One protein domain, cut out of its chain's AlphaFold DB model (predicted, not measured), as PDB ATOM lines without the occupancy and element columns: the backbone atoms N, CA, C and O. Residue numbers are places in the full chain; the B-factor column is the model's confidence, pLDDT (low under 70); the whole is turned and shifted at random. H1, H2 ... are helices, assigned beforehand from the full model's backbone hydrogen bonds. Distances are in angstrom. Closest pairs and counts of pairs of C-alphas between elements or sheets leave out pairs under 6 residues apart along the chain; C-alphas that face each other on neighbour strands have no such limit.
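This is residues 2 to 90 of the 133 residues of an uncharacterized protein of Chloroflexi bacterium (UniProt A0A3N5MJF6). What shape does the model have? Two helical hairpins, H1 with H2 and H4 with H5, pack on each other where H2 crosses H4. The short H3 bridges H1 and H5, and H6 packs on residues 49 to 53 of H4. What makes it up? The printed part has 89 residues with six named helices, H1 to H6 along the chain, and no named strand: all helix. It is compact and rounded, with a radius of gyration of the C-alphas of 12.4 A and spans of 32 by 28 by 23 A.

Where is the longest helix? H2, residues 17 to 35, runs 27.6 A from C-alpha 17 at (27.525, 26.708, -30.448). Where are the others? H4 is residues 48 to 63, 23.1 A; H5 is 67 to 79, 19.3 A; H1 is 2 to 11, 14.3 A. H3 is residues 40 to 44, 6.4 A, and H6 is 82 to 88, 9.9 A, ending at C-alpha 88 (46.460, 15.414, -10.649).

What touches H2? H1 touches it at a shallow tilt of 3 degrees, opposite ways, closest at the C-alphas of Ile 9 and Arg 23, 6.8 A. With residues 22 to 29 alone H2 touches H4, the hub, at a steep tilt of 60 degrees, closest at C-alphas 25 and 55, 6.6 A. What else touches H4? H5 does, opposite ways at 7 degrees, a shallow tilt, with C-alphas 61 and 70 closest at 5.4 A. H6 does too, with C-alphas 50 and 82 closest at 5.1 A. Are the backbones helical? Every O i to N i+4 pair is within hydrogen-bond range in H1, H2, H3 and H6, against 9 of 12 in H4 and 7 of 9 in H5.

How far does it reach? The two C-alphas farthest apart, of Thr 15 and Gln 68, are 34.0 A apart. Are there cuts or weak places? The printed part has no cut, the five links are tight, and residues 13 and 17 are under 70 in pLDDT.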
ATOM      1  N   TRP A   2      34.728   2.012 -32.439       79.50
ATOM      2  CA  TRP A   2      34.987   3.447 -32.661       79.50
ATOM      3  C   TRP A   2      33.812   4.198 -33.302       79.50
ATOM      4  O   TRP A   2      33.426   5.265 -32.839       79.50
ATOM      5  N   GLU A   3      33.164   3.589 -34.294       79.56
ATOM      6  CA  GLU A   3      31.946   4.135 -34.909       79.56
ATOM      7  C   GLU A   3      30.794   4.315 -33.913       79.56
ATOM      8  O   GLU A   3      30.016   5.255 -34.042       79.56
ATOM      9  N   GLU A   4      30.705   3.462 -32.887       79.81
ATOM     10  CA  GLU A   4      29.687   3.572 -31.837       79.81
ATOM     11  C   GLU A   4      29.954   4.781 -30.932       79.81
ATOM     12  O   GLU A   4      29.025   5.484 -30.546       79.81
ATOM     13  N   ILE A   5      31.226   5.097 -30.664       76.38
ATOM     14  CA  ILE A   5      31.616   6.320 -29.944       76.38
ATOM     15  C   ILE A   5      31.177   7.548 -30.739       76.38
ATOM     16  O   ILE A   5      30.475   8.409 -30.208       76.38
ATOM     17  N   CYS A   6      31.530   7.601 -32.026       78.50
ATOM     18  CA  CYS A   6      31.138   8.697 -32.909       78.50
ATOM     19  C   CYS A   6      29.611   8.821 -33.010       78.50
ATOM     20  O   CYS A   6      29.081   9.929 -32.943       78.50
ATOM     21  N   ARG A   7      28.887   7.698 -33.103       82.50
ATOM     22  CA  ARG A   7      27.419   7.670 -33.131       82.50
ATOM     23  C   ARG A   7      26.815   8.234 -31.845       82.50
ATOM     24  O   ARG A   7      25.944   9.092 -31.936       82.50
ATOM     25  N   ARG A   8      27.292   7.819 -30.666       79.25
ATOM     26  CA  ARG A   8      26.803   8.323 -29.366       79.25
ATOM     27  C   ARG A   8      27.071   9.816 -29.189       79.25
ATOM     28  O   ARG A   8      26.194  10.532 -28.718       79.25
ATOM     29  N   ILE A   9      28.242  10.293 -29.612       77.50
ATOM     30  CA  ILE A   9      28.591  11.722 -29.588       77.50
ATOM     31  C   ILE A   9      27.677  12.524 -30.528       77.50
ATOM     32  O   ILE A   9      27.178  13.581 -30.147       77.50
ATOM     33  N   ASN A  10      27.424  12.013 -31.736       78.75
ATOM     34  CA  ASN A  10      26.579  12.679 -32.731       78.75
ATOM     35  C   ASN A  10      25.076  12.598 -32.413       78.75
ATOM     36  O   ASN A  10      24.321  13.461 -32.853       78.75
ATOM     37  N   ALA A  11      24.637  11.601 -31.641       79.00
ATOM     38  CA  ALA A  11      23.244  11.449 -31.220       79.00
ATOM     39  C   ALA A  11      22.797  12.522 -30.211       79.00
ATOM     40  O   ALA A  11      21.598  12.746 -30.046       79.00
ATOM     41  N   VAL A  12      23.735  13.212 -29.550       77.19
ATOM     42  CA  VAL A  12      23.423  14.353 -28.684       77.19
ATOM     43  C   VAL A  12      23.029  15.546 -29.559       77.19
ATOM     44  O   VAL A  12      23.869  16.320 -30.028       77.19
ATOM     45  N   GLN A  13      21.721  15.694 -29.772       68.75
ATOM     46  CA  GLN A  13      21.126  16.801 -30.517       68.75
ATOM     47  C   GLN A  13      21.068  18.063 -29.654       68.75
ATOM     48  O   GLN A  13      20.028  18.454 -29.132       68.75
ATOM     49  N   ARG A  14      22.223  18.703 -29.490       74.94
ATOM     50  CA  ARG A  14      22.329  20.054 -28.942       74.94
ATOM     51  C   ARG A  14      22.786  20.985 -30.056       74.94
ATOM     52  O   ARG A  14      23.765  20.708 -30.741       74.94
ATOM     53  N   THR A  15      22.057  22.074 -30.256       71.69
ATOM     54  CA  THR A  15      22.348  23.073 -31.297       71.69
ATOM     55  C   THR A  15      23.149  24.256 -30.764       71.69
ATOM     56  O   THR A  15      23.485  25.165 -31.523       71.69
ATOM     57  N   ASP A  16      23.487  24.260 -29.470       77.88
ATOM     58  CA  ASP A  16      24.241  25.352 -28.877       77.88
ATOM     59  C   ASP A  16      25.683  25.406 -29.441       77.88
ATOM     60  O   ASP A  16      26.355  24.374 -29.542       77.88
ATOM     61  N   PRO A  17      26.198  26.593 -29.833       69.19
ATOM     62  CA  PRO A  17      27.525  26.708 -30.448       69.19
ATOM     63  C   PRO A  17      28.674  26.176 -29.578       69.19
ATOM     64  O   PRO A  17      29.707  25.757 -30.103       69.19
ATOM     65  N   GLY A  18      28.506  26.203 -28.251       73.19
ATOM     66  CA  GLY A  18      29.478  25.660 -27.304       73.19
ATOM     67  C   GLY A  18      29.600  24.143 -27.424       73.19
ATOM     68  O   GLY A  18      30.712  23.619 -27.512       73.19
ATOM     69  N   TRP A  19      28.465  23.450 -27.508       78.75
ATOM     70  CA  TRP A  19      28.405  22.014 -27.736       78.75
ATOM     71  C   TRP A  19      29.024  21.603 -29.069       78.75
ATOM     72  O   TRP A  19      29.820  20.670 -29.089       78.75
ATOM     73  N   ILE A  20      28.725  22.306 -30.168       78.19
ATOM     74  CA  ILE A  20      29.287  21.978 -31.492       78.19
ATOM     75  C   ILE A  20      30.823  21.982 -31.435       78.19
ATOM     76  O   ILE A  20      31.467  21.009 -31.824       78.19
ATOM     77  N   SER A  21      31.415  23.028 -30.848       80.56
ATOM     78  CA  SER A  21      32.872  23.123 -30.691       80.56
ATOM     79  C   SER A  21      33.454  22.016 -29.798       80.56
ATOM     80  O   SER A  21      34.527  21.469 -30.088       80.56
ATOM     81  N   GLN A  22      32.758  21.658 -28.714       82.81
ATOM     82  CA  GLN A  22      33.162  20.544 -27.853       82.81
ATOM     83  C   GLN A  22      33.093  19.208 -28.592       82.81
ATOM     84  O   GLN A  22      34.061  18.454 -28.557       82.81
ATOM     85  N   ARG A  23      32.001  18.940 -29.307       85.19
ATOM     86  CA  ARG A  23      31.792  17.727 -30.098       85.19
ATOM     87  C   ARG A  23      32.918  17.521 -31.105       85.19
ATOM     88  O   ARG A  23      33.545  16.466 -31.105       85.19
ATOM     89  N   ASP A  24      33.227  18.542 -31.897       87.31
ATOM     90  CA  ASP A  24      34.279  18.466 -32.916       87.31
ATOM     91  C   ASP A  24      35.657  18.224 -32.271       87.31
ATOM     92  O   ASP A  24      36.488  17.478 -32.788       87.31
ATOM     93  N   SER A  25      35.876  18.782 -31.076       88.94
ATOM     94  CA  SER A  25      37.082  18.526 -30.286       88.94
ATOM     95  C   SER A  25      37.174  17.078 -29.800       88.94
ATOM     96  O   SER A  25      38.252  16.496 -29.848       88.94
ATOM     97  N   ILE A  26      36.064  16.493 -29.340       89.12
ATOM     98  CA  ILE A  26      36.019  15.089 -28.913       89.12
ATOM     99  C   ILE A  26      36.278  14.178 -30.115       89.12
ATOM    100  O   ILE A  26      37.087  13.262 -30.009       89.12
ATOM    101  N   LEU A  27      35.670  14.454 -31.271       89.44
ATOM    102  CA  LEU A  27      35.891  13.672 -32.491       89.44
ATOM    103  C   LEU A  27      37.360  13.697 -32.939       89.44
ATOM    104  O   LEU A  27      37.909  12.651 -33.280       89.44
ATOM    105  N   ALA A  28      38.031  14.850 -32.862       90.62
ATOM    106  CA  ALA A  28      39.464  14.942 -33.151       90.62
ATOM    107  C   ALA A  28      40.315  14.097 -32.182       90.62
ATOM    108  O   ALA A  28      41.275  13.445 -32.592       90.62
ATOM    109  N   ILE A  29      39.944  14.067 -30.898       91.94
ATOM    110  CA  ILE A  29      40.609  13.239 -29.881       91.94
ATOM    111  C   ILE A  29      40.380  11.750 -30.155       91.94
ATOM    112  O   ILE A  29      41.319  10.967 -30.041       91.94
ATOM    113  N   VAL A  30      39.163  11.364 -30.543       90.56
ATOM    114  CA  VAL A  30      38.811   9.987 -30.917       90.56
ATOM    115  C   VAL A  30      39.638   9.526 -32.117       90.56
ATOM    116  O   VAL A  30      40.263   8.471 -32.042       90.56
ATOM    117  N   ALA A  31      39.713  10.334 -33.179       90.25
ATOM    118  CA  ALA A  31      40.519  10.026 -34.360       90.25
ATOM    119  C   ALA A  31      41.999   9.836 -33.992       90.25
ATOM    120  O   ALA A  31      42.610   8.826 -34.345       90.25
ATOM    121  N   LYS A  32      42.556  10.743 -33.178       93.00
ATOM    122  CA  LYS A  32      43.950  10.625 -32.741       93.00
ATOM    123  C   LYS A  32      44.186   9.416 -31.836       93.00
ATOM    124  O   LYS A  32      45.220   8.760 -31.932       93.00
ATOM    125  N   ALA A  33      43.235   9.089 -30.966       91.19
ATOM    126  CA  ALA A  33      43.313   7.903 -30.123       91.19
ATOM    127  C   ALA A  33      43.303   6.610 -30.954       91.19
ATOM    128  O   ALA A  33      44.055   5.684 -30.643       91.19
ATOM    129  N   GLN A  34      42.508   6.574 -32.027       92.31
ATOM    130  CA  GLN A  34      42.479   5.471 -32.982       92.31
ATOM    131  C   GLN A  34      43.816   5.327 -33.726       92.31
ATOM    132  O   GLN A  34      44.350   4.222 -33.777       92.31
ATOM    133  N   GLU A  35      44.400   6.423 -34.226       92.38
ATOM    134  CA  GLU A  35      45.741   6.420 -34.848       92.38
ATOM    135  C   GLU A  35      46.822   5.876 -33.901       92.38
ATOM    136  O   GLU A  35      47.732   5.164 -34.314       92.38
ATOM    137  N   LEU A  36      46.713   6.194 -32.607       90.62
ATOM    138  CA  LEU A  36      47.637   5.742 -31.567       90.62
ATOM    139  C   LEU A  36      47.352   4.310 -31.070       90.62
ATOM    140  O   LEU A  36      48.021   3.851 -30.136       90.62
ATOM    141  N   GLY A  37      46.371   3.607 -31.643       90.19
ATOM    142  CA  GLY A  37      46.017   2.237 -31.268       90.19
ATOM    143  C   GLY A  37      45.528   2.108 -29.824       90.19
ATOM    144  O   GLY A  37      45.857   1.139 -29.141       90.19
ATOM    145  N   LEU A  38      44.823   3.119 -29.307       88.94
ATOM    146  CA  LEU A  38      44.203   3.033 -27.985       88.94
ATOM    147  C   LEU A  38      42.979   2.116 -27.991       88.94
ATOM    148  O   LEU A  38      42.415   1.808 -29.034       88.94
ATOM    149  N   ASP A  39      42.563   1.680 -26.805       87.31
ATOM    150  CA  ASP A  39      41.326   0.923 -26.660       87.31
ATOM    151  C   ASP A  39      40.122   1.892 -26.679       87.31
ATOM    152  O   ASP A  39      40.064   2.794 -25.832       87.31
ATOM    153  N   PRO A  40      39.152   1.736 -27.604       83.81
ATOM    154  CA  PRO A  40      37.923   2.534 -27.627       83.81
ATOM    155  C   PRO A  40      37.138   2.499 -26.309       83.81
ATOM    156  O   PRO A  40      36.455   3.474 -25.989       83.81
ATOM    157  N   VAL A  41      37.242   1.420 -25.522       84.88
ATOM    158  CA  VAL A  41      36.579   1.309 -24.213       84.88
ATOM    159  C   VAL A  41      37.009   2.442 -23.282       84.88
ATOM    160  O   VAL A  41      36.166   3.016 -22.598       84.88
ATOM    161  N   VAL A  42      38.282   2.853 -23.328       83.81
ATOM    162  CA  VAL A  42      38.791   3.972 -22.516       83.81
ATOM    163  C   VAL A  42      38.004   5.248 -22.802       83.81
ATOM    164  O   VAL A  42      37.623   5.945 -21.874       83.81
ATOM    165  N   LEU A  43      37.706   5.550 -24.068       84.44
ATOM    166  CA  LEU A  43      36.976   6.770 -24.417       84.44
ATOM    167  C   LEU A  43      35.475   6.658 -24.120       84.44
ATOM    168  O   LEU A  43      34.860   7.655 -23.751       84.44
ATOM    169  N   LEU A  44      34.891   5.461 -24.238       81.31
ATOM    170  CA  LEU A  44      33.491   5.206 -23.869       81.31
ATOM    171  C   LEU A  44      33.227   5.384 -22.374       81.31
ATOM    172  O   LEU A  44      32.112   5.741 -21.995       81.31
ATOM    173  N   SER A  45      34.230   5.112 -21.543       85.94
ATOM    174  CA  SER A  45      34.118   5.178 -20.088       85.94
ATOM    175  C   SER A  45      34.382   6.571 -19.506       85.94
ATOM    176  O   SER A  45      34.178   6.766 -18.311       85.94
ATOM    177  N   ILE A  46      34.810   7.552 -20.313       86.44
ATOM    178  CA  ILE A  46      35.002   8.931 -19.841       86.44
ATOM    179  C   ILE A  46      33.637   9.584 -19.606       86.44
ATOM    180  O   ILE A  46      32.806   9.702 -20.509       86.44
ATOM    181  N   SER A  47      33.424  10.050 -18.375       81.38
ATOM    182  CA  SER A  47      32.205  10.756 -17.992       81.38
ATOM    183  C   SER A  47      32.052  12.076 -18.756       81.38
ATOM    184  O   SER A  47      33.032  12.759 -19.072       81.38
ATOM    185  N   LEU A  48      30.804  12.486 -19.012       76.69
ATOM    186  CA  LEU A  48      30.551  13.725 -19.751       76.69
ATOM    187  C   LEU A  48      31.148  14.964 -19.066       76.69
ATOM    188  O   LEU A  48      31.644  15.871 -19.734       76.69
ATOM    189  N   SER A  49      31.142  14.983 -17.733       79.69
ATOM    190  CA  SER A  49      31.693  16.073 -16.931       79.69
ATOM    191  C   SER A  49      33.215  16.197 -17.059       79.69
ATOM    192  O   SER A  49      33.726  17.316 -16.979       79.69
ATOM    193  N   ASN A  50      33.935  15.102 -17.317       85.44
ATOM    194  CA  ASN A  50      35.393  15.101 -17.470       85.44
ATOM    195  C   ASN A  50      35.858  15.649 -18.830       85.44
ATOM    196  O   ASN A  50      36.988  16.139 -18.924       85.44
ATOM    197  N   TRP A  51      35.008  15.646 -19.869       85.94
ATOM    198  CA  TRP A  51      35.415  16.053 -21.223       85.94
ATOM    199  C   TRP A  51      35.953  17.478 -21.310       85.94
ATOM    200  O   TRP A  51      36.880  17.721 -22.073       85.94
ATOM    201  N   SER A  52      35.441  18.418 -20.515       82.69
ATOM    202  CA  SER A  52      35.952  19.798 -20.498       82.69
ATOM    203  C   SER A  52      37.448  19.871 -20.147       82.69
ATOM    204  O   SER A  52      38.225  20.531 -20.842       82.69
ATOM    205  N   THR A  53      37.863  19.145 -19.108       87.62
ATOM    206  CA  THR A  53      39.261  19.040 -18.673       87.62
ATOM    207  C   THR A  53      40.077  18.215 -19.666       87.62
ATOM    208  O   THR A  53      41.157  18.647 -20.072       87.62
ATOM    209  N   VAL A  54      39.537  17.079 -20.122       90.69
ATOM    210  CA  VAL A  54      40.192  16.196 -21.099       90.69
ATOM    211  C   VAL A  54      40.493  16.939 -22.396       90.69
ATOM    212  O   VAL A  54      41.633  16.928 -22.840       90.69
ATOM    213  N   ILE A  55      39.517  17.639 -22.982       91.38
ATOM    214  CA  ILE A  55      39.690  18.354 -24.254       91.38
ATOM    215  C   ILE A  55      40.850  19.342 -24.165       91.38
ATOM    216  O   ILE A  55      41.682  19.393 -25.071       91.38
ATOM    217  N   ARG A  56      40.918  20.126 -23.085       89.94
ATOM    218  CA  ARG A  56      41.967  21.134 -22.907       89.94
ATOM    219  C   ARG A  56      43.352  20.492 -22.825       89.94
ATOM    220  O   ARG A  56      44.240  20.881 -23.585       89.94
ATOM    221  N   GLU A  57      43.530  19.514 -21.940       91.50
ATOM    222  CA  GLU A  57      44.847  18.911 -21.704       91.50
ATOM    223  C   GLU A  57      45.288  18.007 -22.857       91.50
ATOM    224  O   GLU A  57      46.454  18.014 -23.242       91.50
ATOM    225  N   VAL A  58      44.355  17.297 -23.487       93.00
ATOM    226  CA  VAL A  58      44.649  16.466 -24.654       93.00
ATOM    227  C   VAL A  58      45.010  17.322 -25.867       93.00
ATOM    228  O   VAL A  58      45.979  17.013 -26.554       93.00
ATOM    229  N   LYS A  59      44.319  18.445 -26.115       89.56
ATOM    230  CA  LYS A  59      44.725  19.382 -27.180       89.56
ATOM    231  C   LYS A  59      46.113  19.964 -26.935       89.56
ATOM    232  O   LYS A  59      46.868  20.155 -27.888       89.56
ATOM    233  N   ARG A  60      46.456  20.244 -25.675       88.75
ATOM    234  CA  ARG A  60      47.816  20.646 -25.300       88.75
ATOM    235  C   ARG A  60      48.805  19.530 -25.634       88.75
ATOM    236  O   ARG A  60      49.781  19.810 -26.317       88.75
ATOM    237  N   ALA A  61      48.522  18.291 -25.237       90.88
ATOM    238  CA  ALA A  61      49.348  17.126 -25.555       90.88
ATOM    239  C   ALA A  61      49.571  16.972 -27.068       90.88
ATOM    240  O   ALA A  61      50.702  16.822 -27.506       90.88
ATOM    241  N   MET A  62      48.509  17.097 -27.875       90.12
ATOM    242  CA  MET A  62      48.583  17.016 -29.339       90.12
ATOM    243  C   MET A  62      49.447  18.120 -29.952       90.12
ATOM    244  O   MET A  62      50.202  17.846 -30.875       90.12
ATOM    245  N   ARG A  63      49.352  19.358 -29.447       89.75
ATOM    246  CA  ARG A  63      50.154  20.489 -29.942       89.75
ATOM    247  C   ARG A  63      51.652  20.284 -29.716       89.75
ATOM    248  O   ARG A  63      52.443  20.736 -30.531       89.75
ATOM    249  N   TRP A  64      52.014  19.656 -28.602       91.50
ATOM    250  CA  TRP A  64      53.404  19.398 -28.222       91.50
ATOM    251  C   TRP A  64      53.864  17.976 -28.556       91.50
ATOM    252  O   TRP A  64      54.949  17.585 -28.145       91.50
ATOM    253  N   GLU A  65      53.028  17.203 -29.255       92.06
ATOM    254  CA  GLU A  65      53.261  15.796 -29.595       92.06
ATOM    255  C   GLU A  65      53.609  14.896 -28.390       92.06
ATOM    256  O   GLU A  65      54.252  13.854 -28.518       92.06
ATOM    257  N   ASP A  66      53.136  15.260 -27.195       92.56
ATOM    258  CA  ASP A  66      53.340  14.486 -25.972       92.56
ATOM    259  C   ASP A  66      52.312  13.347 -25.880       92.56
ATOM    260  O   ASP A  66      51.284  13.411 -25.192       92.56
ATOM    261  N   TRP A  67      52.576  12.271 -26.621       93.12
ATOM    262  CA  TRP A  67      51.677  11.119 -26.698       93.12
ATOM    263  C   TRP A  67      51.623  10.312 -25.401       93.12
ATOM    264  O   TRP A  67      50.624   9.639 -25.142       93.12
ATOM    265  N   GLN A  68      52.658  10.371 -24.558       91.44
ATOM    266  CA  GLN A  68      52.613   9.721 -23.248       91.44
ATOM    267  C   GLN A  68      51.629  10.445 -22.329       91.44
ATOM    268  O   GLN A  68      50.763   9.800 -21.725       91.44
ATOM    269  N   PHE A  69      51.690  11.778 -22.287       91.62
ATOM    270  CA  PHE A  69      50.737  12.588 -21.541       91.62
ATOM    271  C   PHE A  69      49.314  12.455 -22.097       91.62
ATOM    272  O   PHE A  69      48.379  12.264 -21.319       91.62
ATOM    273  N   PHE A  70      49.144  12.419 -23.426       93.44
ATOM    274  CA  PHE A  70      47.857  12.136 -24.076       93.44
ATOM    275  C   PHE A  70      47.208  10.859 -23.517       93.44
ATOM    276  O   PHE A  70      46.065  10.873 -23.053       93.44
ATOM    277  N   ARG A  71      47.956   9.743 -23.508       93.12
ATOM    278  CA  ARG A  71      47.457   8.450 -23.007       93.12
ATOM    279  C   ARG A  71      47.172   8.495 -21.509       93.12
ATOM    280  O   ARG A  71      46.191   7.899 -21.062       93.12
ATOM    281  N   LYS A  72      48.017   9.186 -20.738       91.81
ATOM    282  CA  LYS A  72      47.849   9.354 -19.289       91.81
ATOM    283  C   LYS A  72      46.541  10.073 -18.963       91.81
ATOM    284  O   LYS A  72      45.773   9.556 -18.155       91.81
ATOM    285  N   VAL A  73      46.261  11.202 -19.619       92.56
ATOM    286  CA  VAL A  73      45.040  11.994 -19.391       92.56
ATOM    287  C   VAL A  73      43.790  11.163 -19.670       92.56
ATOM    288  O   VAL A  73      42.886  11.129 -18.837       92.56
ATOM    289  N   LEU A  74      43.745  10.444 -20.798       92.62
ATOM    290  CA  LEU A  74      42.585   9.615 -21.145       92.62
ATOM    291  C   LEU A  74      42.356   8.481 -20.142       92.62
ATOM    292  O   LEU A  74      41.222   8.263 -19.729       92.62
ATOM    293  N   LYS A  75      43.417   7.790 -19.705       91.06
ATOM    294  CA  LYS A  75      43.302   6.732 -18.688       91.06
ATOM    295  C   LYS A  75      42.817   7.274 -17.343       91.06
ATOM    296  O   LYS A  75      41.951   6.667 -16.723       91.06
ATOM    297  N   GLN A  76      43.354   8.410 -16.902       91.00
ATOM    298  CA  GLN A  76      42.961   9.035 -15.636       91.00
ATOM    299  C   GLN A  76      41.510   9.527 -15.667       91.00
ATOM    300  O   GLN A  76      40.790   9.382 -14.686       91.00
ATOM    301  N   ALA A  77      41.046  10.041 -16.806       91.25
ATOM    302  CA  ALA A  77      39.684  10.542 -16.958       91.25
ATOM    303  C   ALA A  77      38.588   9.465 -16.858       91.25
ATOM    304  O   ALA A  77      37.420   9.818 -16.693       91.25
ATOM    305  N   VAL A  78      38.947   8.180 -16.956       89.19
ATOM    306  CA  VAL A  78      38.027   7.051 -16.745       89.19
ATOM    307  C   VAL A  78      37.805   6.771 -15.261       89.19
ATOM    308  O   VAL A  78      36.699   6.428 -14.858       89.19
ATOM    309  N   THR A  79      38.853   6.889 -14.448       86.31
ATOM    310  CA  THR A  79      38.838   6.433 -13.050       86.31
ATOM    311  C   THR A  79      38.669   7.562 -12.042       86.31
ATOM    312  O   THR A  79      38.340   7.300 -10.888       86.31
ATOM    313  N   MET A  80      38.896   8.810 -12.454       87.69
ATOM    314  CA  MET A  80      38.899   9.977 -11.576       87.69
ATOM    315  C   MET A  80      37.651  10.836 -11.754       87.69
ATOM    316  O   MET A  80      37.105  10.979 -12.854       87.69
ATOM    317  N   THR A  81      37.235  11.490 -10.668       84.88
ATOM    318  CA  THR A  81      36.292  12.606 -10.766       84.88
ATOM    319  C   THR A  81      36.956  13.792 -11.478       84.88
ATOM    320  O   THR A  81      38.184  13.871 -11.562       84.88
ATOM    321  N   ASN A  82      36.176  14.755 -11.982       81.50
ATOM    322  CA  ASN A  82      36.751  15.941 -12.631       81.50
ATOM    323  C   ASN A  82      37.660  16.725 -11.664       81.50
ATOM    324  O   ASN A  82      38.714  17.210 -12.068       81.50
ATOM    325  N   ALA A  83      37.287  16.810 -10.383       77.56
ATOM    326  CA  ALA A  83      38.095  17.475  -9.362       77.56
ATOM    327  C   ALA A  83      39.470  16.800  -9.206       77.56
ATOM    328  O   ALA A  83      40.496  17.459  -9.372       77.56
ATOM    329  N   ASP A  84      39.488  15.480  -9.007       81.56
ATOM    330  CA  ASP A  84      40.726  14.708  -8.836       81.56
ATOM    331  C   ASP A  84      41.602  14.739 -10.094       81.56
ATOM    332  O   ASP A  84      42.829  14.848 -10.016       81.56
ATOM    333  N   LEU A  85      40.970  14.693 -11.272       85.25
ATOM    334  CA  LEU A  85      41.655  14.796 -12.556       85.25
ATOM    335  C   LEU A  85      42.372  16.145 -12.687       85.25
ATOM    336  O   LEU A  85      43.536  16.187 -13.081       85.25
ATOM    337  N   ARG A  86      41.714  17.256 -12.337       81.38
ATOM    338  CA  ARG A  86      42.322  18.597 -12.402       81.38
ATOM    339  C   ARG A  86      43.484  18.743 -11.428       81.38
ATOM    340  O   ARG A  86      44.539  19.218 -11.843       81.38
ATOM    341  N   LEU A  87      43.309  18.281 -10.188       83.50
ATOM    342  CA  LEU A  87      44.362  18.286  -9.170       83.50
ATOM    343  C   LEU A  87      45.590  17.500  -9.645       83.50
ATOM    344  O   LEU A  87      46.706  18.016  -9.637       83.50
ATOM    345  N   THR A  88      45.379  16.286 -10.159       84.69
ATOM    346  CA  THR A  88      46.460  15.414 -10.649       84.69
ATOM    347  C   THR A  88      47.206  16.021 -11.839       84.69
ATOM    348  O   THR A  88      48.428  15.896 -11.962       84.69
ATOM    349  N   LEU A  89      46.482  16.702 -12.726       83.25
ATOM    350  CA  LEU A  89      47.050  17.357 -13.902       83.25
ATOM    351  C   LEU A  89      47.651  18.740 -13.589       83.25
ATOM    352  O   LEU A  89      48.082  19.425 -14.514       83.25
ATOM    353  N   HIS A  90      47.711  19.137 -12.309       77.19
ATOM    354  CA  HIS A  90      48.165  20.458 -11.857       77.19
ATOM    355  C   HIS A  90      47.435  21.599 -12.576       77.19
ATOM    356  O   HIS A  90      47.996  22.663 -12.847       77.19
TER     357      HIS A  90